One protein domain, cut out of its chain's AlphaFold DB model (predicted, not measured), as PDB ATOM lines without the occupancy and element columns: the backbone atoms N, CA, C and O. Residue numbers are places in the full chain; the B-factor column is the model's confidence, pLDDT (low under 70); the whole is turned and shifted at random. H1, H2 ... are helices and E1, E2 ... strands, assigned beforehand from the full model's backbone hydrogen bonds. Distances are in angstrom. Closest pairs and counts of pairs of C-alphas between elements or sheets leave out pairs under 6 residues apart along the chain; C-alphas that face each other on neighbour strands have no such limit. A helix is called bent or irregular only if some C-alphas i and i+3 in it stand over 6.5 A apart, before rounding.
ATOM      1  N   ASN A  97     213.260 234.597 202.189       91.62
ATOM      2  CA  ASN A  97     213.270 233.500 201.230       91.62
ATOM      3  C   ASN A  97     212.798 233.969 199.847       91.62
ATOM      4  O   ASN A  97     211.942 234.839 199.715       91.62
ATOM      5  N   VAL A  98     213.314 233.322 198.799       93.88
ATOM      6  CA  VAL A  98     212.986 233.643 197.399       93.88
ATOM      7  C   VAL A  98     211.528 233.360 197.019       93.88
ATOM      8  O   VAL A  98     211.003 233.982 196.104       93.88
ATOM      9  N   VAL A  99     210.854 232.431 197.701       94.56
ATOM     10  CA  VAL A  99     209.505 231.963 197.349       94.56
ATOM     11  C   VAL A  99     208.554 232.109 198.531       94.56
ATOM     12  O   VAL A  99     208.906 231.795 199.667       94.56
ATOM     13  N   SER A 100     207.327 232.554 198.258       92.19
ATOM     14  CA  SER A 100     206.271 232.697 199.257       92.19
ATOM     15  C   SER A 100     205.692 231.379 199.729       92.19
ATOM     16  O   SER A 100     205.652 230.401 198.987       92.19
ATOM     17  N   LEU A 101     205.092 231.398 200.921       89.75
ATOM     18  CA  LEU A 101     204.043 230.436 201.256       89.75
ATOM     19  C   LEU A 101     202.882 230.549 200.253       89.75
ATOM     20  O   LEU A 101     202.642 231.644 199.724       89.75
ATOM     21  N   PRO A 102     202.154 229.455 199.985       90.06
ATOM     22  CA  PRO A 102     201.052 229.490 199.044       90.06
ATOM     23  C   PRO A 102     199.883 230.298 199.614       90.06
ATOM     24  O   PRO A 102     199.426 230.090 200.742       90.06
ATOM     25  N   TYR A 103     199.367 231.203 198.794       89.88
ATOM     26  CA  TYR A 103     198.100 231.876 199.017       89.88
ATOM     27  C   TYR A 103     197.039 231.238 198.140       89.88
ATOM     28  O   TYR A 103     197.283 230.890 196.987       89.88
ATOM     29  N   PHE A 104     195.835 231.102 198.685       92.88
ATOM     30  CA  PHE A 104     194.714 230.555 197.940       92.88
ATOM     31  C   PHE A 104     193.623 231.599 197.808       92.88
ATOM     32  O   PHE A 104     193.203 232.176 198.814       92.88
ATOM     33  N   TYR A 105     193.131 231.793 196.590       94.62
ATOM     34  CA  TYR A 105     192.059 232.736 196.306       94.62
ATOM     35  C   TYR A 105     190.839 232.076 195.672       94.62
ATOM     36  O   TYR A 105     190.890 230.977 195.118       94.62
ATOM     37  N   ARG A 106     189.725 232.795 195.736       94.06
ATOM     38  CA  ARG A 106     188.539 232.607 194.910       94.06
ATOM     39  C   ARG A 106     188.144 233.951 194.327       94.06
ATOM     40  O   ARG A 106     188.143 234.952 195.041       94.06
ATOM     41  N   LEU A 107     187.779 233.933 193.054       93.38
ATOM     42  CA  LEU A 107     187.182 235.067 192.370       93.38
ATOM     43  C   LEU A 107     185.670 234.836 192.302       93.38
ATOM     44  O   LEU A 107     185.228 233.778 191.853       93.38
ATOM     45  N   SER A 108     184.888 235.784 192.805       88.94
ATOM     46  CA  SER A 108     183.427 235.756 192.667       88.94
ATOM     47  C   SER A 108     182.984 236.223 191.274       88.94
ATOM     48  O   SER A 108     183.782 236.769 190.512       88.94
ATOM     49  N   ALA A 109     181.697 236.050 190.956       84.94
ATOM     50  CA  ALA A 109     181.109 236.553 189.712       84.94
ATOM     51  C   ALA A 109     181.225 238.086 189.571       84.94
ATOM     52  O   ALA A 109     181.419 238.585 188.466       84.94
ATOM     53  N   ASP A 110     181.202 238.814 190.692       86.81
ATOM     54  CA  ASP A 110     181.336 240.276 190.736       86.81
ATOM     55  C   ASP A 110     182.804 240.745 190.742       86.81
ATOM     56  O   ASP A 110     183.092 241.923 190.932       86.81
ATOM     57  N   ASN A 111     183.755 239.833 190.518       84.25
ATOM     58  CA  ASN A 111     185.204 240.047 190.611       84.25
ATOM     59  C   ASN A 111     185.742 240.358 192.018       84.25
ATOM     60  O   ASN A 111     186.913 240.711 192.153       84.25
ATOM     61  N   ASP A 112     184.953 240.158 193.077       90.00
ATOM     62  CA  ASP A 112     185.510 240.186 194.432       90.00
ATOM     63  C   ASP A 112     186.506 239.038 194.616       90.00
ATOM     64  O   ASP A 112     186.177 237.864 194.396       90.00
ATOM     65  N   ILE A 113     187.708 239.382 195.073       91.38
ATOM     66  CA  ILE A 113     188.763 238.433 195.413       91.38
ATOM     67  C   ILE A 113     188.610 238.068 196.887       91.38
ATOM     68  O   ILE A 113     188.577 238.936 197.758       91.38
ATOM     69  N   THR A 114     188.549 236.777 197.187       90.00
ATOM     70  CA  THR A 114     188.500 236.268 198.561       90.00
ATOM     71  C   THR A 114     189.604 235.261 198.805       90.00
ATOM     72  O   THR A 114     189.988 234.503 197.922       90.00
ATOM     73  N   VAL A 115     190.110 235.232 200.027       86.38
ATOM     74  CA  VAL A 115     191.042 234.226 200.516       86.38
ATOM     75  C   VAL A 115     190.304 232.905 200.735       86.38
ATOM     76  O   VAL A 115     189.257 232.876 201.368       86.38
ATOM     77  N   TYR A 116     190.870 231.785 200.299       84.44
ATOM     78  CA  TYR A 116     190.383 230.440 200.607       84.44
ATOM     79  C   TYR A 116     191.183 229.809 201.771       84.44
ATOM     80  O   TYR A 116     192.397 230.012 201.833       84.44
ATOM     81  N   PRO A 117     190.552 229.033 202.683       78.25
ATOM     82  CA  PRO A 117     189.117 228.730 202.784       78.25
ATOM     83  C   PRO A 117     188.307 229.780 203.560       78.25
ATOM     84  O   PRO A 117     187.086 229.655 203.661       78.25
ATOM     85  N   SER A 118     188.954 230.811 204.111       78.25
ATOM     86  CA  SER A 118     188.292 231.769 205.002       78.25
ATOM     87  C   SER A 118     187.141 232.544 204.337       78.25
ATOM     88  O   SER A 118     186.228 233.001 205.018       78.25
ATOM     89  N   GLY A 119     187.127 232.681 203.014       77.06
ATOM     90  CA  GLY A 119     186.164 233.502 202.275       77.06
ATOM     91  C   GLY A 119     186.317 234.998 202.551       77.06
ATOM     92  O   GLY A 119     185.438 235.785 202.215       77.06
ATOM     93  N   ALA A 120     187.410 235.393 203.195       77.38
ATOM     94  CA  ALA A 120     187.624 236.759 203.610       77.38
ATOM     95  C   ALA A 120     188.096 237.597 202.410       77.38
ATOM     96  O   ALA A 120     188.971 237.154 201.665       77.38
ATOM     97  N   LYS A 121     187.502 238.775 202.179       83.50
ATOM     98  CA  LYS A 121     187.827 239.608 201.005       83.50
ATOM     99  C   LYS A 121     189.286 240.055 201.042       83.50
ATOM    100  O   LYS A 121     189.789 240.398 202.102       83.50
ATOM    101  N   VAL A 122     189.982 240.047 199.916       83.38
ATOM    102  CA  VAL A 122     191.319 240.637 199.832       83.38
ATOM    103  C   VAL A 122     191.142 242.150 199.758       83.38
ATOM    104  O   VAL A 122     190.448 242.645 198.875       83.38
ATOM    105  N   HIS A 123     191.726 242.877 200.710       80.25
ATOM    106  CA  HIS A 123     191.754 244.334 200.670       80.25
ATOM    107  C   HIS A 123     193.028 244.776 199.955       80.25
ATOM    108  O   HIS A 123     194.124 244.408 200.372       80.25
ATOM    109  N   LEU A 124     192.866 245.525 198.870       83.06
ATOM    110  CA  LEU A 124     193.959 246.086 198.088       83.06
ATOM    111  C   LEU A 124     193.783 247.601 198.065       83.06
ATOM    112  O   LEU A 124     192.672 248.083 197.834       83.06
ATOM    113  N   ASP A 125     194.861 248.338 198.302       83.75
ATOM    114  CA  ASP A 125     194.817 249.796 198.334       83.75
ATOM    115  C   ASP A 125     194.967 250.366 196.916       83.75
ATOM    116  O   ASP A 125     195.941 250.090 196.217       83.75
ATOM    117  N   GLN A 126     193.999 251.174 196.477       88.50
ATOM    118  CA  GLN A 126     194.036 251.828 195.162       88.50
ATOM    119  C   GLN A 126     195.159 252.866 195.043       88.50
ATOM    120  O   GLN A 126     195.516 253.255 193.934       88.50
ATOM    121  N   ARG A 127     195.714 253.323 196.168       88.81
ATOM    122  CA  ARG A 127     196.801 254.304 196.199       88.81
ATOM    123  C   ARG A 127     198.161 253.682 195.877       88.81
ATOM    124  O   ARG A 127     199.056 254.381 195.406       88.81
ATOM    125  N   GLU A 128     198.313 252.371 196.064       87.81
ATOM    126  CA  GLU A 128     199.534 251.650 195.705       87.81
ATOM    127  C   GLU A 128     199.671 251.582 194.179       87.81
ATOM    128  O   GLU A 128     198.810 251.033 193.484       87.81
ATOM    129  N   ARG A 129     200.748 252.170 193.639       90.56
ATOM    130  CA  ARG A 129     201.039 252.220 192.191       90.56
ATOM    131  C   ARG A 129     199.823 252.631 191.338       90.56
ATOM    132  O   ARG A 129     199.593 252.088 190.252       90.56
ATOM    133  N   GLY A 130     199.023 253.579 191.839       88.69
ATOM    134  CA  GLY A 130     197.818 254.085 191.166       88.69
ATOM    135  C   GLY A 130     196.761 253.015 190.871       88.69
ATOM    136  O   GLY A 130     196.055 253.113 189.868       88.69
ATOM    137  N   GLY A 131     196.706 251.947 191.672       90.50
ATOM    138  CA  GLY A 131     195.719 250.875 191.553       90.50
ATOM    139  C   GLY A 131     196.031 249.849 190.463       90.50
ATOM    140  O   GLY A 131     195.252 248.915 190.261       90.50
ATOM    141  N   GLY A 132     197.177 249.966 189.780       92.25
ATOM    142  CA  GLY A 132     197.569 249.033 188.720       92.25
ATOM    143  C   GLY A 132     197.680 247.587 189.211       92.25
ATOM    144  O   GLY A 132     197.278 246.669 188.501       92.25
ATOM    145  N   TYR A 133     198.120 247.378 190.457       88.62
ATOM    146  CA  TYR A 133     198.183 246.042 191.056       88.62
ATOM    147  C   TYR A 133     196.802 245.382 191.176       88.62
ATOM    148  O   TYR A 133     196.659 244.194 190.900       88.62
ATOM    149  N   ILE A 134     195.759 246.150 191.516       92.06
ATOM    150  CA  ILE A 134     194.379 245.647 191.621       92.06
ATOM    151  C   ILE A 134     193.893 245.161 190.262       92.06
ATOM    152  O   ILE A 134     193.346 244.060 190.149       92.06
ATOM    153  N   LEU A 135     194.118 245.971 189.225       93.75
ATOM    154  CA  LEU A 135     193.755 245.629 187.856       93.75
ATOM    155  C   LEU A 135     194.508 244.380 187.381       93.75
ATOM    156  O   LEU A 135     193.887 243.450 186.862       93.75
ATOM    157  N   GLY A 136     195.820 244.332 187.604       95.69
ATOM    158  CA  GLY A 136     196.675 243.198 187.264       95.69
ATOM    159  C   GLY A 136     196.265 241.904 187.936       95.69
ATOM    160  O   GLY A 136     196.039 240.902 187.258       95.69
ATOM    161  N   LEU A 137     196.121 241.933 189.262       95.31
ATOM    162  CA  LEU A 137     195.731 240.772 190.052       95.31
ATOM    163  C   LEU A 137     194.340 240.280 189.644       95.31
ATOM    164  O   LEU A 137     194.175 239.100 189.361       95.31
ATOM    165  N   THR A 138     193.353 241.170 189.525       95.12
ATOM    166  CA  THR A 138     191.998 240.786 189.092       95.12
ATOM    167  C   THR A 138     192.018 240.144 187.702       95.12
ATOM    168  O   THR A 138     191.368 239.122 187.482       95.12
ATOM    169  N   THR A 139     192.801 240.700 186.772       96.56
ATOM    170  CA  THR A 139     192.953 240.155 185.416       96.56
ATOM    171  C   THR A 139     193.636 238.788 185.436       96.56
ATOM    172  O   THR A 139     193.158 237.863 184.782       96.56
ATOM    173  N   ALA A 140     194.705 238.625 186.219       97.56
ATOM    174  CA  ALA A 140     195.429 237.363 186.349       97.56
ATOM    175  C   ALA A 140     194.534 236.260 186.930       97.56
ATOM    176  O   ALA A 140     194.464 235.161 186.381       97.56
ATOM    177  N   LEU A 141     193.788 236.573 187.994       96.88
ATOM    178  CA  LEU A 141     192.857 235.637 188.624       96.88
ATOM    179  C   LEU A 141     191.722 235.243 187.676       96.88
ATOM    180  O   LEU A 141     191.361 234.068 187.618       96.88
ATOM    181  N   ARG A 142     191.182 236.195 186.905       96.88
ATOM    182  CA  ARG A 142     190.163 235.902 185.890       96.88
ATOM    183  C   ARG A 142     190.711 234.960 184.819       96.88
ATOM    184  O   ARG A 142     190.100 233.926 184.567       96.88
ATOM    185  N   GLN A 143     191.895 235.250 184.277       97.25
ATOM    186  CA  GLN A 143     192.560 234.374 183.306       97.25
ATOM    187  C   GLN A 143     192.808 232.968 183.870       97.25
ATOM    188  O   GLN A 143     192.628 231.983 183.154       97.25
ATOM    189  N   SER A 144     193.181 232.844 185.152       97.31
ATOM    190  CA  SER A 144     193.351 231.535 185.797       97.31
ATOM    191  C   SER A 144     192.047 230.736 185.823       97.31
ATOM    192  O   SER A 144     192.074 229.529 185.602       97.31
ATOM    193  N   VAL A 145     190.906 231.385 186.077       96.50
ATOM    194  CA  VAL A 145     189.585 230.728 186.068       96.50
ATOM    195  C   VAL A 145     189.163 230.340 184.650       96.50
ATOM    196  O   VAL A 145     188.633 229.249 184.453       96.50
ATOM    197  N   GLU A 146     189.421 231.199 183.664       95.88
ATOM    198  CA  GLU A 146     189.114 230.953 182.245       95.88
ATOM    199  C   GLU A 146     189.987 229.849 181.628       95.88
ATOM    200  O   GLU A 146     189.561 229.167 180.697       95.88
ATOM    201  N   THR A 147     191.194 229.640 182.163       96.12
ATOM    202  CA  THR A 147     192.135 228.600 181.721       96.12
ATOM    203  C   THR A 147     192.595 227.715 182.890       96.12
ATOM    204  O   THR A 147     193.745 227.795 183.331       96.12
ATOM    205  N   PRO A 148     191.713 226.836 183.411       96.50
ATOM    206  CA  PRO A 148     192.037 225.978 184.546       96.50
ATOM    207  C   PRO A 148     193.301 225.142 184.317       96.50
ATOM    208  O   PRO A 148     193.617 224.753 183.192       96.50
ATOM    209  N   ASN A 149     194.013 224.846 185.404       96.19
ATOM    210  CA  ASN A 149     195.274 224.097 185.429       96.19
ATOM    211  C   ASN A 149     196.418 224.699 184.597       96.19
ATOM    212  O   ASN A 149     197.447 224.048 184.450       96.19
ATOM    213  N   THR A 150     196.273 225.922 184.084       98.00
ATOM    214  CA  THR A 150     197.334 226.637 183.366       98.00
ATOM    215  C   THR A 150     197.976 227.677 184.276       98.00
ATOM    216  O   THR A 150     197.277 228.406 184.980       98.00
ATOM    217  N   VAL A 151     199.306 227.765 184.250       98.31
ATOM    218  CA  VAL A 151     200.059 228.774 185.000       98.31
ATOM    219  C   VAL A 151     199.920 230.136 184.319       98.31
ATOM    220  O   VAL A 151     200.319 230.321 183.164       98.31
ATOM    221  N   ILE A 152     199.373 231.087 185.067       98.50
ATOM    222  CA  ILE A 152     199.317 232.515 184.771       98.50
ATOM    223  C   ILE A 152     200.401 233.217 185.582       98.50
ATOM    224  O   ILE A 152     200.547 232.982 186.780       98.50
ATOM    225  N   SER A 153     201.155 234.091 184.932       98.25
ATOM    226  CA  SER A 153     202.228 234.863 185.541       98.25
ATOM    227  C   SER A 153     201.873 236.343 185.571       98.25
ATOM    228  O   SER A 153     201.411 236.888 184.574       98.25
ATOM    229  N   LEU A 154     202.118 237.006 186.694       98.06
ATOM    230  CA  LEU A 154     201.971 238.453 186.856       98.06
ATOM    231  C   LEU A 154     203.261 238.994 187.466       98.06
ATOM    232  O   LEU A 154     203.765 238.402 188.414       98.06
ATOM    233  N   TYR A 155     203.799 240.100 186.955       97.81
ATOM    234  CA  TYR A 155     205.055 240.652 187.460       97.81
ATOM    235  C   TYR A 155     204.888 242.072 187.983       97.81
ATOM    236  O   TYR A 155     204.421 242.955 187.270       97.81
ATOM    237  N   SER A 156     205.311 242.281 189.227       95.50
ATOM    238  CA  SER A 156     205.464 243.591 189.849       95.50
ATOM    239  C   SER A 156     206.952 243.938 189.904       95.50
ATOM    240  O   SER A 156     207.636 243.427 190.785       95.50
ATOM    241  N   PRO A 157     207.495 244.750 188.977       95.25
ATOM    242  CA  PRO A 157     208.924 245.069 188.954       95.25
ATOM    243  C   PRO A 157     209.339 245.955 190.142       95.25
ATOM    244  O   PRO A 157     208.463 246.546 190.795       95.25
ATOM    245  N   PRO A 158     210.653 246.117 190.393       92.69
ATOM    246  CA  PRO A 158     211.174 247.167 191.267       92.69
ATOM    247  C   PRO A 158     210.671 248.563 190.871       92.69
ATOM    248  O   PRO A 158     210.180 248.776 189.762       92.69
ATOM    249  N   GLY A 159     210.792 249.526 191.782       91.75
ATOM    250  CA  GLY A 159     210.444 250.925 191.532       91.75
ATOM    251  C   GLY A 159     209.429 251.494 192.524       91.75
ATOM    252  O   GLY A 159     209.077 250.827 193.503       91.75
ATOM    253  N   PRO A 160     208.948 252.725 192.299       90.62
ATOM    254  CA  PRO A 160     208.201 253.475 193.298       90.62
ATOM    255  C   PRO A 160     206.906 252.769 193.717       90.62
ATOM    256  O   PRO A 160     206.247 252.082 192.929       90.62
ATOM    257  N   THR A 161     206.570 252.911 194.993       87.00
ATOM    258  CA  THR A 161     205.387 252.298 195.621       87.00
ATOM    259  C   THR A 161     204.121 253.140 195.427       87.00
ATOM    260  O   THR A 161     203.020 252.598 195.372       87.00
ATOM    261  N   SER A 162     204.279 254.449 195.202       89.62
ATOM    262  CA  SER A 162     203.245 255.355 194.694       89.62
ATOM    263  C   SER A 162     203.693 256.008 193.381       89.62
ATOM    264  O   SER A 162     204.879 256.232 193.158       89.62
ATOM    265  N   PHE A 163     202.740 256.326 192.503       89.69
ATOM    266  CA  PHE A 163     202.984 257.142 191.305       89.69
ATOM    267  C   PHE A 163     202.504 258.588 191.441       89.69
ATOM    268  O   PHE A 163     202.587 259.347 190.468       89.69
ATOM    269  N   ASP A 164     201.946 258.931 192.595       84.50
ATOM    270  CA  ASP A 164     201.617 260.291 192.983       84.50
ATOM    271  C   ASP A 164     202.625 260.803 194.022       84.50
ATOM    272  O   ASP A 164     203.499 260.080 194.501       84.50
ATOM    273  N   HIS A 165     202.531 262.097 194.308       81.44
ATOM    274  CA  HIS A 165     203.321 262.768 195.338       81.44
ATOM    275  C   HIS A 165     202.426 263.223 196.493       81.44
ATOM    276  O   HIS A 165     202.732 264.217 197.148       81.44
ATOM    277  N   ASP A 166     201.293 262.544 196.695       83.19
ATOM    278  CA  ASP A 166     200.360 262.890 197.758       83.19
ATOM    279  C   ASP A 166     201.003 262.554 199.119       83.19
ATOM    280  O   ASP A 166     201.335 261.387 199.363       83.19
ATOM    281  N   PRO A 167     201.237 263.544 200.004       78.44
ATOM    282  CA  PRO A 167     201.787 263.286 201.331       78.44
ATOM    283  C   PRO A 167     200.830 262.485 202.228       78.44
ATOM    284  O   PRO A 167     201.295 261.846 203.167       78.44
ATOM    285  N   ASP A 168     199.524 262.474 201.936       81.38
ATOM    286  CA  ASP A 168     198.538 261.670 202.668       81.38
ATOM    287  C   ASP A 168     198.467 260.215 202.156       81.38
ATOM    288  O   ASP A 168     197.789 259.360 202.744       81.38
ATOM    289  N   ASN A 169     199.186 259.896 201.074       81.62
ATOM    290  CA  ASN A 169     199.339 258.535 200.584       81.62
ATOM    291  C   ASN A 169     200.421 257.797 201.404       81.62
ATOM    292  O   ASN A 169     201.603 258.139 201.313       81.62
ATOM    293  N   PRO A 170     200.070 256.741 202.169       77.94
ATOM    294  CA  PRO A 170     201.017 256.044 203.044       77.94
ATOM    295  C   PRO A 170     202.164 255.366 202.282       77.94
ATOM    296  O   PRO A 170     203.200 255.069 202.874       77.94
ATOM    297  N   TYR A 171     202.004 255.131 200.977       81.38
ATOM    298  CA  TYR A 171     203.042 254.550 200.132       81.38
ATOM    299  C   TYR A 171     204.116 255.576 199.746       81.38
ATOM    300  O   TYR A 171     205.272 255.205 199.561       81.38
ATOM    301  N   THR A 172     203.808 256.877 199.730       81.06
ATOM    302  CA  THR A 172     204.804 257.930 199.462       81.06
ATOM    303  C   THR A 172     205.983 257.857 200.441       81.06
ATOM    304  O   THR A 172     207.136 258.019 200.042       81.06
ATOM    305  N   GLU A 173     205.727 257.526 201.711       73.19
ATOM    306  CA  GLU A 173     206.766 257.393 202.743       73.19
ATOM    307  C   GLU A 173     207.600 256.107 202.637       73.19
ATOM    308  O   GLU A 173     208.716 256.050 203.165       73.19
ATOM    309  N   VAL A 174     207.066 255.071 201.982       75.75
ATOM    310  CA  VAL A 174     207.763 253.792 201.771       75.75
ATOM    311  C   VAL A 174     208.866 253.957 200.724       75.75
ATOM    312  O   VAL A 174     209.928 253.352 200.844       75.75
ATOM    313  N   GLY A 175     208.657 254.820 199.727       81.44
ATOM    314  CA  GLY A 175     209.630 255.088 198.672       81.44
ATOM    315  C   GLY A 175     209.505 254.092 197.521       81.44
ATOM    316  O   GLY A 175     208.505 254.108 196.801       81.44
ATOM    317  N   SER A 176     210.517 253.247 197.311       86.56
ATOM    318  CA  SER A 176     210.575 252.300 196.186       86.56
ATOM    319  C   SER A 176     210.801 250.868 196.648       86.56
ATOM    320  O   SER A 176     211.567 250.625 197.572       86.56
ATOM    321  N   TYR A 177     210.185 249.920 195.946       86.44
ATOM    322  CA  TYR A 177     210.541 248.511 196.048       86.44
ATOM    323  C   TYR A 177     211.895 248.278 195.382       86.44
ATOM    324  O   TYR A 177     212.095 248.662 194.227       86.44
ATOM    325  N   HIS A 178     212.818 247.661 196.118       85.69
ATOM    326  CA  HIS A 178     214.164 247.349 195.629       85.69
ATOM    327  C   HIS A 178     214.194 246.105 194.738       85.69
ATOM    328  O   HIS A 178     214.980 246.044 193.798       85.69
ATOM    329  N   ASP A 179     213.301 245.158 195.012       89.94
ATOM    330  CA  ASP A 179     213.186 243.891 194.300       89.94
ATOM    331  C   ASP A 179     211.819 243.774 193.624       89.94
ATOM    332  O   ASP A 179     210.816 244.319 194.100       89.94
ATOM    333  N   GLY A 180     211.782 243.023 192.527       93.94
ATOM    334  CA  GLY A 180     210.555 242.654 191.843       93.94
ATOM    335  C   GLY A 180     209.880 241.449 192.492       93.94
ATOM    336  O   GLY A 180     210.478 240.707 193.272       93.94
ATOM    337  N   GLN A 181     208.620 241.226 192.137       95.25
ATOM    338  CA  GLN A 181     207.843 240.062 192.541       95.25
ATOM    339  C   GLN A 181     207.129 239.453 191.341       95.25
ATOM    340  O   GLN A 181     206.265 240.079 190.724       95.25
ATOM    341  N   LEU A 182     207.471 238.208 191.030       97.62
ATOM    342  CA  LEU A 182     206.800 237.394 190.030       97.62
ATOM    343  C   LEU A 182     205.795 236.471 190.716       97.62
ATOM    344  O   LEU A 182     206.164 235.566 191.456       97.62
ATOM    345  N   TYR A 183     204.519 236.672 190.436       97.88
ATOM    346  CA  TYR A 183     203.432 235.837 190.915       97.88
ATOM    347  C   TYR A 183     203.135 234.736 189.903       97.88
ATOM    348  O   TYR A 183     202.983 235.012 188.713       97.88
ATOM    349  N   LEU A 184     203.022 233.502 190.383       98.25
ATOM    350  CA  LEU A 184     202.618 232.330 189.615       98.25
ATOM    351  C   LEU A 184     201.287 231.825 190.162       98.25
ATOM    352  O   LEU A 184     201.177 231.493 191.345       98.25
ATOM    353  N   MET A 185     200.281 231.773 189.290       98.12
ATOM    354  CA  MET A 185     198.904 231.467 189.652       98.12
ATOM    355  C   MET A 185     198.327 230.351 188.790       98.12
ATOM    356  O   MET A 185     198.566 230.326 187.589       98.12
ATOM    357  N   TYR A 186     197.533 229.450 189.361       97.88
ATOM    358  CA  TYR A 186     196.711 228.525 188.570       97.88
ATOM    359  C   TYR A 186     195.445 228.122 189.326       97.88
ATOM    360  O   TYR A 186     195.431 228.052 190.555       97.88
ATOM    361  N   PHE A 187     194.364 227.851 188.597       97.62
ATOM    362  CA  PHE A 187     193.098 227.400 189.174       97.62
ATOM    363  C   PHE A 187     192.983 225.873 189.118       97.62
ATOM    364  O   PHE A 187     193.041 225.302 188.033       97.62
ATOM    365  N   ASP A 188     192.776 225.221 190.266       95.94
ATOM    366  CA  ASP A 188     192.654 223.753 190.375       95.94
ATOM    367  C   ASP A 188     191.212 223.230 190.195       95.94
ATOM    368  O   ASP A 188     190.914 222.078 190.502       95.94
ATOM    369  N   GLY A 189     190.282 224.089 189.762       94.44
ATOM    370  CA  GLY A 189     188.846 223.791 189.715       94.44
ATOM    371  C   GLY A 189     188.084 224.152 190.998       94.44
ATOM    372  O   GLY A 189     186.854 224.197 190.987       94.44
ATOM    373  N   LYS A 190     188.778 224.461 192.102       94.06
ATOM    374  CA  LYS A 190     188.168 224.827 193.395       94.06
ATOM    375  C   LYS A 190     188.676 226.152 193.959       94.06
ATOM    376  O   LYS A 190     187.913 226.880 194.612       94.06
ATOM    377  N   LYS A 191     189.964 226.433 193.781       95.19
ATOM    378  CA  LYS A 191     190.668 227.617 194.275       95.19
ATOM    379  C   LYS A 191     191.828 227.961 193.345       95.19
ATOM    380  O   LYS A 191     192.354 227.108 192.632       95.19
ATOM    381  N   ILE A 192     192.218 229.225 193.359       97.38
ATOM    382  CA  ILE A 192     193.395 229.710 192.650       97.38
ATOM    383  C   ILE A 192     194.569 229.599 193.613       97.38
ATOM    384  O   ILE A 192     194.529 230.184 194.694       97.38
ATOM    385  N   HIS A 193     195.581 228.827 193.247       96.94
ATOM    386  CA  HIS A 193     196.869 228.788 193.929       96.94
ATOM    387  C   HIS A 193     197.677 229.989 193.468       96.94
ATOM    388  O   HIS A 193     197.719 230.241 192.272       96.94
ATOM    389  N   ASN A 194     198.293 230.720 194.391       95.94
ATOM    390  CA  ASN A 194     199.154 231.860 194.110       95.94
ATOM    391  C   ASN A 194     200.428 231.759 194.947       95.94
ATOM    392  O   ASN A 194     200.362 231.660 196.173       95.94
ATOM    393  N   VAL A 195     201.576 231.833 194.285       95.50
ATOM    394  CA  VAL A 195     202.889 231.885 194.924       95.50
ATOM    395  C   VAL A 195     203.679 233.037 194.316       95.50
ATOM    396  O   VAL A 195     203.710 233.190 193.099       95.50
ATOM    397  N   ALA A 196     204.311 233.847 195.159       95.44
ATOM    398  CA  ALA A 196     205.182 234.937 194.738       95.44
ATOM    399  C   ALA A 196     206.653 234.514 194.808       95.44
ATOM    400  O   ALA A 196     207.067 233.838 195.751       95.44
ATOM    401  N   VAL A 197     207.429 234.951 193.824       96.38
ATOM    402  CA  VAL A 197     208.877 234.779 193.722       96.38
ATOM    403  C   VAL A 197     209.520 236.157 193.771       96.38
ATOM    404  O   VAL A 197     209.203 237.005 192.937       96.38
ATOM    405  N   SER A 198     210.412 236.384 194.728       95.69
ATOM    406  CA  SER A 198     211.244 237.586 194.782       95.69
ATOM    407  C   SER A 198     212.261 237.548 193.643       95.69
ATOM    408  O   SER A 198     212.900 236.522 193.414       95.69
ATOM    409  N   ILE A 199     212.407 238.654 192.918       95.31
ATOM    410  CA  ILE A 199     213.290 238.775 191.756       95.31
ATOM    411  C   ILE A 199     214.240 239.944 191.993       95.31
ATOM    412  O   ILE A 199     213.805 241.085 192.124       95.31
ATOM    413  N   SER A 200     215.540 239.663 192.013       92.69
ATOM    414  CA  SER A 200     216.563 240.715 191.989       92.69
ATOM    415  C   SER A 200     216.853 241.144 190.549       92.69
ATOM    416  O   SER A 200     216.488 240.437 189.611       92.69
ATOM    417  N   GLU A 201     217.588 242.239 190.349       90.25
ATOM    418  CA  GLU A 201     217.994 242.708 189.011       90.25
ATOM    419  C   GLU A 201     218.637 241.595 188.154       90.25
ATOM    420  O   GLU A 201     218.352 241.465 186.965       90.25
ATOM    421  N   ARG A 202     219.447 240.716 188.767       91.44
ATOM    422  CA  ARG A 202     220.082 239.576 188.076       91.44
ATOM    423  C   ARG A 202     219.074 238.524 187.596       91.44
ATOM    424  O   ARG A 202     219.334 237.856 186.597       91.44
ATOM    425  N   GLY A 203     217.932 238.411 188.273       94.06
ATOM    426  CA  GLY A 203     216.846 237.489 187.951       94.06
ATOM    427  C   GLY A 203     215.885 237.990 186.868       94.06
ATOM    428  O   GLY A 203     215.025 237.232 186.427       94.06
ATOM    429  N   GLU A 204     216.019 239.227 186.379       93.88
ATOM    430  CA  GLU A 204     215.138 239.785 185.334       93.88
ATOM    431  C   GLU A 204     215.168 238.973 184.025       93.88
ATOM    432  O   GLU A 204     214.182 238.913 183.288       93.88
ATOM    433  N   ASN A 205     216.262 238.258 183.738       93.88
ATOM    434  CA  ASN A 205     216.319 237.341 182.595       93.88
ATOM    435  C   ASN A 205     215.295 236.201 182.706       93.88
ATOM    436  O   ASN A 205     214.706 235.792 181.699       93.88
ATOM    437  N   PHE A 206     215.032 235.712 183.918       95.88
ATOM    438  CA  PHE A 206     213.984 234.731 184.172       95.88
ATOM    439  C   PHE A 206     212.590 235.314 183.921       95.88
ATOM    440  O   PHE A 206     211.793 234.689 183.216       95.88
ATOM    441  N   VAL A 207     212.330 236.540 184.381       96.69
ATOM    442  CA  VAL A 207     211.072 237.259 184.116       96.69
ATOM    443  C   VAL A 207     210.864 237.472 182.619       96.69
ATOM    444  O   VAL A 207     209.796 237.154 182.091       96.69
ATOM    445  N   ARG A 208     211.896 237.934 181.905       96.44
ATOM    446  CA  ARG A 208     211.863 238.117 180.450       96.44
ATOM    447  C   ARG A 208     211.487 236.826 179.723       96.44
ATOM    448  O   ARG A 208     210.694 236.876 178.787       96.44
ATOM    449  N   ARG A 209     212.024 235.674 180.143       95.69
ATOM    450  CA  ARG A 209     211.680 234.367 179.551       95.69
ATOM    451  C   ARG A 209     210.232 233.957 179.813       95.69
ATOM    452  O   ARG A 209     209.649 233.290 178.966       95.69
ATOM    453  N   ILE A 210     209.664 234.321 180.960       96.56
ATOM    454  CA  ILE A 210     208.272 233.999 181.311       96.56
ATOM    455  C   ILE A 210     207.287 234.903 180.566       96.56
ATOM    456  O   ILE A 210     206.319 234.420 179.980       96.56
ATOM    457  N   LEU A 211     207.526 236.214 180.570       96.94
ATOM    458  CA  LEU A 211     206.587 237.190 180.016       96.94
ATOM    459  C   LEU A 211     206.723 237.369 178.496       96.94
ATOM    460  O   LEU A 211     205.736 237.693 177.828       96.94
ATOM    461  N   GLY A 212     207.917 237.136 177.938       95.81
ATOM    462  CA  GLY A 212     208.192 237.247 176.506       95.81
ATOM    463  C   GLY A 212     207.892 238.648 175.972       95.81
ATOM    464  O   GLY A 212     208.440 239.634 176.465       95.81
ATOM    465  N   ASP A 213     206.997 238.732 174.987       96.50
ATOM    466  CA  ASP A 213     206.632 239.981 174.306       96.50
ATOM    467  C   ASP A 213     206.126 241.065 175.262       96.50
ATOM    468  O   ASP A 213     206.482 242.224 175.089       96.50
ATOM    469  N   ILE A 214     205.407 240.700 176.332       97.25
ATOM    470  CA  ILE A 214     204.937 241.665 177.344       97.25
ATOM    471  C   ILE A 214     206.123 242.394 177.988       97.25
ATOM    472  O   ILE A 214     206.092 243.606 178.190       97.25
ATOM    473  N   TYR A 215     207.210 241.672 178.279       97.44
ATOM    474  CA  TYR A 215     208.411 242.288 178.834       97.44
ATOM    475  C   TYR A 215     209.099 243.201 177.815       97.44
ATOM    476  O   TYR A 215     209.577 244.272 178.184       97.44
ATOM    477  N   LEU A 216     209.149 242.794 176.542       96.69
ATOM    478  CA  LEU A 216     209.758 243.579 175.463       96.69
ATOM    479  C   LEU A 216     208.967 244.862 175.179       96.69
ATOM    480  O   LEU A 216     209.558 245.931 175.058       96.69
ATOM    481  N   GLU A 217     207.639 244.775 175.135       97.38
ATOM    482  CA  GLU A 217     206.741 245.924 175.010       97.38
ATOM    483  C   GLU A 217     206.896 246.896 176.184       97.38
ATOM    484  O   GLU A 217     206.888 248.111 175.973       97.38
ATOM    485  N   ALA A 218     207.099 246.382 177.403       97.06
ATOM    486  CA  ALA A 218     207.370 247.203 178.580       97.06
ATOM    487  C   ALA A 218     208.648 248.041 178.435       97.06
ATOM    488  O   ALA A 218     208.658 249.207 178.823       97.06
ATOM    489  N   GLN A 219     209.718 247.476 177.860       95.81
ATOM    490  CA  GLN A 219     210.983 248.204 177.678       95.81
ATOM    491  C   GLN A 219     210.870 249.349 176.664       95.81
ATOM    492  O   GLN A 219     211.684 250.265 176.691       95.81
ATOM    493  N   ASN A 220     209.861 249.313 175.791       96.25
ATOM    494  CA  ASN A 220     209.602 250.362 174.807       96.25
ATOM    495  C   ASN A 220     208.687 251.479 175.346       96.25
ATOM    496  O   ASN A 220     208.325 252.385 174.592       96.25
ATOM    497  N   LYS A 221     208.259 251.419 176.617       97.50
ATOM    498  CA  LYS A 221     207.445 252.481 177.222       97.50
ATOM    499  C   LYS A 221     208.300 253.730 177.489       97.50
ATOM    500  O   LYS A 221     209.445 253.591 177.911       97.50
ATOM    501  N   PRO A 222     207.764 254.945 177.261       95.38
ATOM    502  CA  PRO A 222     208.568 256.163 177.323       95.38
ATOM    503  C   PRO A 222     208.956 256.567 178.748       95.38
ATOM    504  O   PRO A 222     209.957 257.258 178.931       95.38
ATOM    505  N   THR A 223     208.194 256.142 179.758       96.44
ATOM    506  CA  THR A 223     208.495 256.422 181.164       96.44
ATOM    507  C   THR A 223     208.567 255.152 182.007       96.44
ATOM    508  O   THR A 223     207.885 254.161 181.735       96.44
ATOM    509  N   GLU A 224     209.338 255.206 183.097       93.69
ATOM    510  CA  GLU A 224     209.415 254.105 184.066       93.69
ATOM    511  C   GLU A 224     208.041 253.805 184.685       93.69
ATOM    512  O   GLU A 224     207.667 252.648 184.849       93.69
ATOM    513  N   LYS A 225     207.229 254.842 184.942       95.31
ATOM    514  CA  LYS A 225     205.846 254.682 185.408       95.31
ATOM    515  C   LYS A 225     205.019 253.838 184.439       95.31
ATOM    516  O   LYS A 225     204.339 252.916 184.875       95.31
ATOM    517  N   GLU A 226     205.070 254.126 183.140       96.50
ATOM    518  CA  GLU A 226     204.323 253.362 182.134       96.50
ATOM    519  C   GLU A 226     204.870 251.949 181.949       96.50
ATOM    520  O   GLU A 226     204.083 251.023 181.754       96.50
ATOM    521  N   LYS A 227     206.192 251.762 182.043       97.06
ATOM    522  CA  LYS A 227     206.826 250.438 182.042       97.06
ATOM    523  C   LYS A 227     206.327 249.589 183.210       97.06
ATOM    524  O   LYS A 227     205.832 248.483 182.987       97.06
ATOM    525  N   ILE A 228     206.408 250.113 184.436       96.31
ATOM    526  CA  ILE A 228     205.934 249.427 185.642       96.31
ATOM    527  C   ILE A 228     204.438 249.155 185.519       96.31
ATOM    528  O   ILE A 228     204.015 248.013 185.686       96.31
ATOM    529  N   PHE A 229     203.640 250.172 185.180       96.62
ATOM    530  CA  PHE A 229     202.193 250.025 185.048       96.62
ATOM    531  C   PHE A 229     201.825 248.961 184.005       96.62
ATOM    532  O   PHE A 229     200.938 248.148 184.246       96.62
ATOM    533  N   HIS A 230     202.526 248.907 182.870       97.50
ATOM    534  CA  HIS A 230     202.300 247.888 181.849       97.50
ATOM    535  C   HIS A 230     202.618 246.476 182.362       97.50
ATOM    536  O   HIS A 230     201.780 245.588 182.210       97.50
ATOM    537  N   LEU A 231     203.765 246.273 183.019       97.62
ATOM    538  CA  LEU A 231     204.139 244.970 183.590       97.62
ATOM    539  C   LEU A 231     203.135 244.500 184.653       97.62
ATOM    540  O   LEU A 231     202.698 243.350 184.609       97.62
ATOM    541  N   ILE A 232     202.702 245.397 185.547       96.25
ATOM    542  CA  ILE A 232     201.767 245.041 186.628       96.25
ATOM    543  C   ILE A 232     200.326 244.877 186.158       96.25
ATOM    544  O   ILE A 232     199.518 244.385 186.928       96.25
ATOM    545  N   THR A 233     199.970 245.290 184.940       97.44
ATOM    546  CA  THR A 233     198.596 245.163 184.409       97.44
ATOM    547  C   THR A 233     198.468 244.133 183.291       97.44
ATOM    548  O   THR A 233     197.353 243.859 182.849       97.44
ATOM    549  N   SER A 234     199.577 243.521 182.870       97.69
ATOM    550  CA  SER A 234     199.630 242.605 181.725       97.69
ATOM    551  C   SER A 234     200.064 241.197 182.155       97.69
ATOM    552  O   SER A 234     201.209 240.804 181.918       97.69
ATOM    553  N   PRO A 235     199.188 240.406 182.803       97.69
ATOM    554  CA  PRO A 235     199.511 239.022 183.121       97.69
ATOM    555  C   PRO A 235     199.674 238.173 181.852       97.69
ATOM    556  O   PRO A 235     199.050 238.423 180.816       97.69
ATOM    557  N   LYS A 236     200.508 237.134 181.944       97.56
ATOM    558  CA  LYS A 236     200.832 236.205 180.860       97.56
ATOM    559  C   LYS A 236     200.360 234.796 181.191       97.56
ATOM    560  O   LYS A 236     200.804 234.209 182.170       97.56
ATOM    561  N   SER A 237     199.558 234.195 180.317       97.31
ATOM    562  CA  SER A 237     199.390 232.739 180.323       97.31
ATOM    563  C   SER A 237     200.624 232.063 179.727       97.31
ATOM    564  O   SER A 237     201.007 232.350 178.587       97.31
ATOM    565  N   THR A 238     201.226 231.147 180.482       95.75
ATOM    566  CA  THR A 238     202.364 230.335 180.018       95.75
ATOM    567  C   THR A 238     201.933 229.211 179.074       95.75
ATOM    568  O   THR A 238     202.772 228.653 178.374       95.75
ATOM    569  N   LYS A 239     200.630 228.880 179.036       95.88
ATOM    570  CA  LYS A 239     200.070 227.686 178.372       95.88
ATOM    571  C   LYS A 239     200.637 226.355 178.896       95.88
ATOM    572  O   LYS A 239     200.498 225.334 178.228       95.88
ATOM    573  N   LEU A 240     201.267 226.363 180.072       97.88
ATOM    574  CA  LEU A 240     201.817 225.185 180.737       97.88
ATOM    575  C   LEU A 240     201.015 224.876 181.998       97.88
ATOM    576  O   LEU A 240     200.596 225.783 182.717       97.88
ATOM    577  N   THR A 241     200.849 223.590 182.296       97.88
ATOM    578  CA  THR A 241     200.483 223.141 183.648       97.88
ATOM    579  C   THR A 241     201.636 223.365 184.619       97.88
ATOM    580  O   THR A 241     202.765 223.621 184.197       97.88
ATOM    581  N   ILE A 242     201.383 223.264 185.927       95.38
ATOM    582  CA  ILE A 242     202.431 223.491 186.928       95.38
ATOM    583  C   ILE A 242     203.599 222.497 186.798       95.38
ATOM    584  O   ILE A 242     204.758 222.900 186.880       95.38
ATOM    585  N   ASP A 243     203.322 221.228 186.491       95.75
ATOM    586  CA  ASP A 243     204.368 220.221 186.280       95.75
ATOM    587  C   ASP A 243     205.169 220.505 185.004       95.75
ATOM    588  O   ASP A 243     206.399 220.542 185.029       95.75
ATOM    589  N   GLN A 244     204.476 220.823 183.904       97.81
ATOM    590  CA  GLN A 244     205.121 221.215 182.648       97.81
ATOM    591  C   GLN A 244     205.951 222.495 182.793       97.81
ATOM    592  O   GLN A 244     206.991 222.615 182.150       97.81
ATOM    593  N   PHE A 245     205.509 223.445 183.622       96.75
ATOM    594  CA  PHE A 245     206.263 224.652 183.942       96.75
ATOM    595  C   PHE A 245     207.611 224.280 184.563       96.75
ATOM    596  O   PHE A 245     208.653 224.728 184.081       96.75
ATOM    597  N   PHE A 246     207.620 223.410 185.574       96.19
ATOM    598  CA  PHE A 246     208.873 222.984 186.188       96.19
ATOM    599  C   PHE A 246     209.781 222.229 185.213       96.19
ATOM    600  O   PHE A 246     210.965 222.553 185.120       96.19
ATOM    601  N   ASP A 247     209.243 221.278 184.453       95.81
ATOM    602  CA  ASP A 247     210.024 220.473 183.503       95.81
ATOM    603  C   ASP A 247     210.585 221.311 182.344       95.81
ATOM    604  O   ASP A 247     211.644 221.008 181.784       95.81
ATOM    605  N   PHE A 248     209.878 222.376 181.958       95.88
ATOM    606  CA  PHE A 248     210.348 223.332 180.963       95.88
ATOM    607  C   PHE A 248     211.513 224.162 181.508       95.88
ATOM    608  O   PHE A 248     212.559 224.248 180.859       95.88
ATOM    609  N   TYR A 249     211.367 224.734 182.709       94.69
ATOM    610  CA  TYR A 249     212.386 225.621 183.275       94.69
ATOM    611  C   TYR A 249     213.631 224.896 183.800       94.69
ATOM    612  O   TYR A 249     214.699 225.501 183.867       94.69
ATOM    613  N   GLN A 250     213.550 223.587 184.058       93.00
ATOM    614  CA  GLN A 250     214.711 222.750 184.386       93.00
ATOM    615  C   GLN A 250     215.741 222.621 183.249       93.00
ATOM    616  O   GLN A 250     216.857 222.170 183.488       93.00
ATOM    617  N   ARG A 251     215.391 223.008 182.016       92.50
ATOM    618  CA  ARG A 251     216.275 222.915 180.837       92.50
ATOM    619  C   ARG A 251     217.204 224.120 180.669       92.50
ATOM    620  O   ARG A 251     218.039 224.114 179.766       92.50
ATOM    621  N   PHE A 252     217.020 225.168 181.468       93.38
ATOM    622  CA  PHE A 252     217.831 226.385 181.414       93.38
ATOM    623  C   PHE A 252     219.024 226.303 182.371       93.38
ATOM    624  O   PHE A 252     219.235 225.295 183.040       93.38
ATOM    625  N   ASN A 253     219.818 227.375 182.425       92.50
ATOM    626  CA  ASN A 253     220.919 227.480 183.370       92.50
ATOM    627  C   ASN A 253     220.391 227.495 184.813       92.50
ATOM    628  O   ASN A 253     219.880 228.508 185.287       92.50
ATOM    629  N   LEU A 254     220.533 226.363 185.496       94.25
ATOM    630  CA  LEU A 254     220.063 226.160 186.860       94.25
ATOM    631  C   LEU A 254     220.840 226.981 187.900       94.25
ATOM    632  O   LEU A 254     220.274 227.277 188.950       94.25
ATOM    633  N   ASP A 255     222.062 227.411 187.573       95.31
ATOM    634  CA  ASP A 255     222.922 228.236 188.433       95.31
ATOM    635  C   ASP A 255     222.671 229.746 188.258       95.31
ATOM    636  O   ASP A 255     223.335 230.580 188.877       95.31
ATOM    637  N   GLU A 256     221.730 230.139 187.390       95.56
ATOM    638  CA  GLU A 256     221.336 231.540 187.249       95.56
ATOM    639  C   GLU A 256     220.767 232.066 188.571       95.56
ATOM    640  O   GLU A 256     219.834 231.494 189.127       95.56
ATOM    641  N   VAL A 257     221.317 233.174 189.066       96.75
ATOM    642  CA  VAL A 257     220.858 233.807 190.306       96.75
ATOM    643  C   VAL A 257     219.552 234.546 190.052       96.75
ATOM    644  O   VAL A 257     219.512 235.497 189.273       96.75
ATOM    645  N   ILE A 258     218.500 234.124 190.746       97.12
ATOM    646  CA  ILE A 258     217.166 234.721 190.666       97.12
ATOM    647  C   ILE A 258     217.023 235.832 191.703       97.12
ATOM    648  O   ILE A 258     216.569 236.940 191.398       97.12
ATOM    649  N   TYR A 259     217.467 235.562 192.926       95.69
ATOM    650  CA  TYR A 259     217.302 236.473 194.046       95.69
ATOM    651  C   TYR A 259     218.528 236.474 194.944       95.69
ATOM    652  O   TYR A 259     219.175 235.447 195.124       95.69
ATOM    653  N   LYS A 260     218.831 237.623 195.539       93.00
ATOM    654  CA  LYS A 260     219.829 237.734 196.594       93.00
ATOM    655  C   LYS A 260     219.169 238.371 197.795       93.00
ATOM    656  O   LYS A 260     218.746 239.517 197.717       93.00
ATOM    657  N   ASN A 261     219.105 237.631 198.891       90.06
ATOM    658  CA  ASN A 261     218.487 238.152 200.097       90.06
ATOM    659  C   ASN A 261     219.396 239.139 200.829       90.06
ATOM    660  O   ASN A 261     220.601 239.253 200.575       90.06
ATOM    661  N   ASN A 262     218.825 239.817 201.816       85.69
ATOM    662  CA  ASN A 262     219.512 240.806 202.631       85.69
ATOM    663  C   ASN A 262     220.629 240.225 203.529       85.69
ATOM    664  O   ASN A 262     221.388 240.987 204.134       85.69
ATOM    665  N   LYS A 263     220.761 238.891 203.594       85.19
ATOM    666  CA  LYS A 263     221.842 238.154 204.281       85.19
ATOM    667  C   LYS A 263     222.989 237.787 203.340       85.19
ATOM    668  O   LYS A 263     223.974 237.204 203.783       85.19
ATOM    669  N   GLY A 264     222.873 238.125 202.056       88.50
ATOM    670  CA  GLY A 264     223.883 237.868 201.038       88.50
ATOM    671  C   GLY A 264     223.827 236.471 200.421       88.50
ATOM    672  O   GLY A 264     224.698 236.163 199.610       88.50
ATOM    673  N   HIS A 265     222.830 235.651 200.760       92.12
ATOM    674  CA  HIS A 265     222.617 234.363 200.107       92.12
ATOM    675  C   HIS A 265     221.969 234.578 198.736       92.12
ATOM    676  O   HIS A 265     220.982 235.305 198.609       92.12
ATOM    677  N   GLU A 266     222.562 233.966 197.714       95.62
ATOM    678  CA  GLU A 266     222.092 234.016 196.334       95.62
ATOM    679  C   GLU A 266     221.289 232.749 196.048       95.62
ATOM    680  O   GLU A 266     221.846 231.658 196.054       95.62
ATOM    681  N   PHE A 267     219.993 232.912 195.803       96.38
ATOM    682  CA  PHE A 267     219.095 231.847 195.393       96.38
ATOM    683  C   PHE A 267     219.168 231.664 193.881       96.38
ATOM    684  O   PHE A 267     218.844 232.565 193.097       96.38
ATOM    685  N   THR A 268     219.573 230.473 193.479       97.81
ATOM    686  CA  THR A 268     219.659 230.042 192.083       97.81
ATOM    687  C   THR A 268     218.290 229.670 191.507       97.81
ATOM    688  O   THR A 268     217.301 229.507 192.234       97.81
ATOM    689  N   LEU A 269     218.208 229.496 190.185       96.75
ATOM    690  CA  LEU A 269     217.011 228.987 189.520       96.75
ATOM    691  C   LEU A 269     216.655 227.593 190.046       96.75
ATOM    692  O   LEU A 269     215.482 227.325 190.295       96.75
ATOM    693  N   TRP A 270     217.648 226.733 190.288       96.69
ATOM    694  CA  TRP A 270     217.436 225.428 190.913       96.69
ATOM    695  C   TRP A 270     216.733 225.530 192.271       96.69
ATOM    696  O   TRP A 270     215.669 224.934 192.464       96.69
ATOM    697  N   GLU A 271     217.289 226.316 193.194       95.88
ATOM    698  CA  GLU A 271     216.730 226.498 194.541       95.88
ATOM    699  C   GLU A 271     215.350 227.157 194.496       95.88
ATOM    700  O   GLU A 271     214.457 226.799 195.268       95.88
ATOM    701  N   THR A 272     215.145 228.075 193.550       96.44
ATOM    702  CA  THR A 272     213.857 228.737 193.324       96.44
ATOM    703  C   THR A 272     212.797 227.742 192.855       96.44
ATOM    704  O   THR A 272     211.706 227.696 193.423       96.44
ATOM    705  N   LEU A 273     213.102 226.898 191.861       96.06
ATOM    706  CA  LEU A 273     212.176 225.871 191.369       96.06
ATOM    707  C   LEU A 273     211.875 224.819 192.445       96.06
ATOM    708  O   LEU A 273     210.723 224.406 192.588       96.06
ATOM    709  N   ALA A 274     212.877 224.414 193.231       94.31
ATOM    710  CA  ALA A 274     212.684 223.511 194.363       94.31
ATOM    711  C   ALA A 274     211.767 224.133 195.432       94.31
ATOM    712  O   ALA A 274     210.811 223.495 195.874       94.31
ATOM    713  N   SER A 275     211.994 225.400 195.787       94.06
ATOM    714  CA  SER A 275     211.175 226.128 196.765       94.06
ATOM    715  C   SER A 275     209.741 226.344 196.274       94.06
ATOM    716  O   SER A 275     208.796 226.206 197.049       94.06
ATOM    717  N   LEU A 276     209.552 226.609 194.976       94.94
ATOM    718  CA  LEU A 276     208.236 226.665 194.337       94.94
ATOM    719  C   LEU A 276     207.494 225.329 194.446       94.94
ATOM    720  O   LEU A 276     206.331 225.322 194.849       94.94
ATOM    721  N   ARG A 277     208.153 224.201 194.135       93.75
ATOM    722  CA  ARG A 277     207.553 222.862 194.288       93.75
ATOM    723  C   ARG A 277     207.111 222.622 195.736       93.75
ATOM    724  O   ARG A 277     205.966 222.230 195.946       93.75
ATOM    725  N   SER A 278     207.968 222.926 196.713       90.88
ATOM    726  CA  SER A 278     207.658 222.793 198.147       90.88
ATOM    727  C   SER A 278     206.522 223.710 198.610       90.88
ATOM    728  O   SER A 278     205.717 223.330 199.459       90.88
ATOM    729  N   SER A 279     206.435 224.921 198.057       90.88
ATOM    730  CA  SER A 279     205.355 225.860 198.364       90.88
ATOM    731  C   SER A 279     204.013 225.353 197.834       90.88
ATOM    732  O   SER A 279     203.057 225.224 198.598       90.88
ATOM    733  N   PHE A 280     203.941 224.960 196.558       89.44
ATOM    734  CA  PHE A 280     202.706 224.427 195.973       89.44
ATOM    735  C   PHE A 280     202.265 223.090 196.584       89.44
ATOM    736  O   PHE A 280     201.064 222.824 196.640       89.44
ATOM    737  N   SER A 281     203.196 222.265 197.074       86.38
ATOM    738  CA  SER A 281     202.877 221.020 197.787       86.38
ATOM    739  C   SER A 281     202.485 221.231 199.257       86.38
ATOM    740  O   SER A 281     202.052 220.281 199.909       86.38
ATOM    741  N   GLY A 282     202.618 222.453 199.791       80.06
ATOM    742  CA  GLY A 282     202.339 222.772 201.194       80.06
ATOM    743  C   GLY A 282     203.391 222.251 202.180       80.06
ATOM    744  O   GLY A 282     203.113 222.177 203.371       80.06
TER     745      GLY A 282
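This is residues 97 to 282 of the 416 residues of an uncharacterized protein of Candidatus Roizmanbacteria bacterium GW2011_GWA2_35_19 (UniProt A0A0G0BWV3). A strongly twisted sheet of five strands, E2 E1 E5 E4 E3, curls like part of a barrel round the long helix H1, while H6 covers E5 on the opposite face. The small strand hairpin of E6 and E7 packs on H2 through E6, and the helical hairpin of H3 and H4 packs on H1 through H4. The printed part has 186 residues, with six named helices and seven named strands in the order E1 E2 H1 E3 E4 E5 H2 H3 H4 H5 E6 E7 H6; both sheets are antiparallel and the class is mixed, helices and strands. The whole is compact and rounded, with a radius of gyration of the C-alphas of 16.1 A and spans of 46 by 40 by 32 A.

In the large sheet, E2 is residues 113 to 115, E1 103 to 107, E5 192 to 199 (21.9 A), E4 180 to 187 (23.3 A) and E3 152 to 156. E1 begins at C-alpha 103 (198.100, 231.876, 199.017). H1, residues 128 to 146, is 26.8 A long and irregular: C-alphas 130 and 133 are 8.1 A apart. H2, residues 201 to 211, is 15.5 A long and irregular too: C-alphas 202 and 205 are 7.0 A apart. H3 is residues 213 to 219, H4 224 to 233 (14.0 A), H5 242 to 249, E6 257 to 260 and E7 266 to 268. H6, residues 269 to 280, is 16.3 A long and ends at C-alpha 280 (202.706, 224.427, 195.973).

E3, E4 and E5 form a meander, each strand the antiparallel neighbour of the one before; N 154 and O 183 are 3.0 A apart, N 182 and O 197 2.8 A. E1 pairs with E5 (N 105 to O 192, 2.9 A) and with E2 (N 106 to O 114, 2.8 A). Three layers are formed, H2 and H6 on one face and H1 on the other. The closest C-alphas of H1 and E4 are Ser 144 and Tyr 186, 5.3 A. H6 is over E5 at a height over the sheet of 10.0 A. H4 only grazes the sheet and touches H1, the same way at a shallow tilt of 29 degrees (C-alphas of Gly 136 and Thr 233, 4.0 A). H3 touches H4, opposite ways at 22 degrees, a shallow tilt (C-alphas of Ala 218 and Lys 227, 4.8 A). H2 and H3 only just touch, only at the corner, with 3 pairs of C-alphas within 8 A; the closest are Arg 208 and Tyr 215, 5.7 A. H5 is close to H6 but not clearly touching (C-alphas of Phe 246 and Leu 273, 6.8 A). E6 pairs with E7 (N 267 to O 259, 2.7 A), and its closest C-alpha pair with H2 is Ile 258 and Gly 203, 3.9 A. Every O i to N i+4 pair is within hydrogen-bond range in H3, H4, H5 and H6, but 12 of 15 in H1 and 5 of 7 in H2.

The C-alphas farthest apart, of Asp 168 and Arg 251, are 47.9 A apart. The printed part has no cut. The links E2 to H1 and E3 to E4 are long. Mean pLDDT of the printed part is 92.5, and no printed residue is under 70.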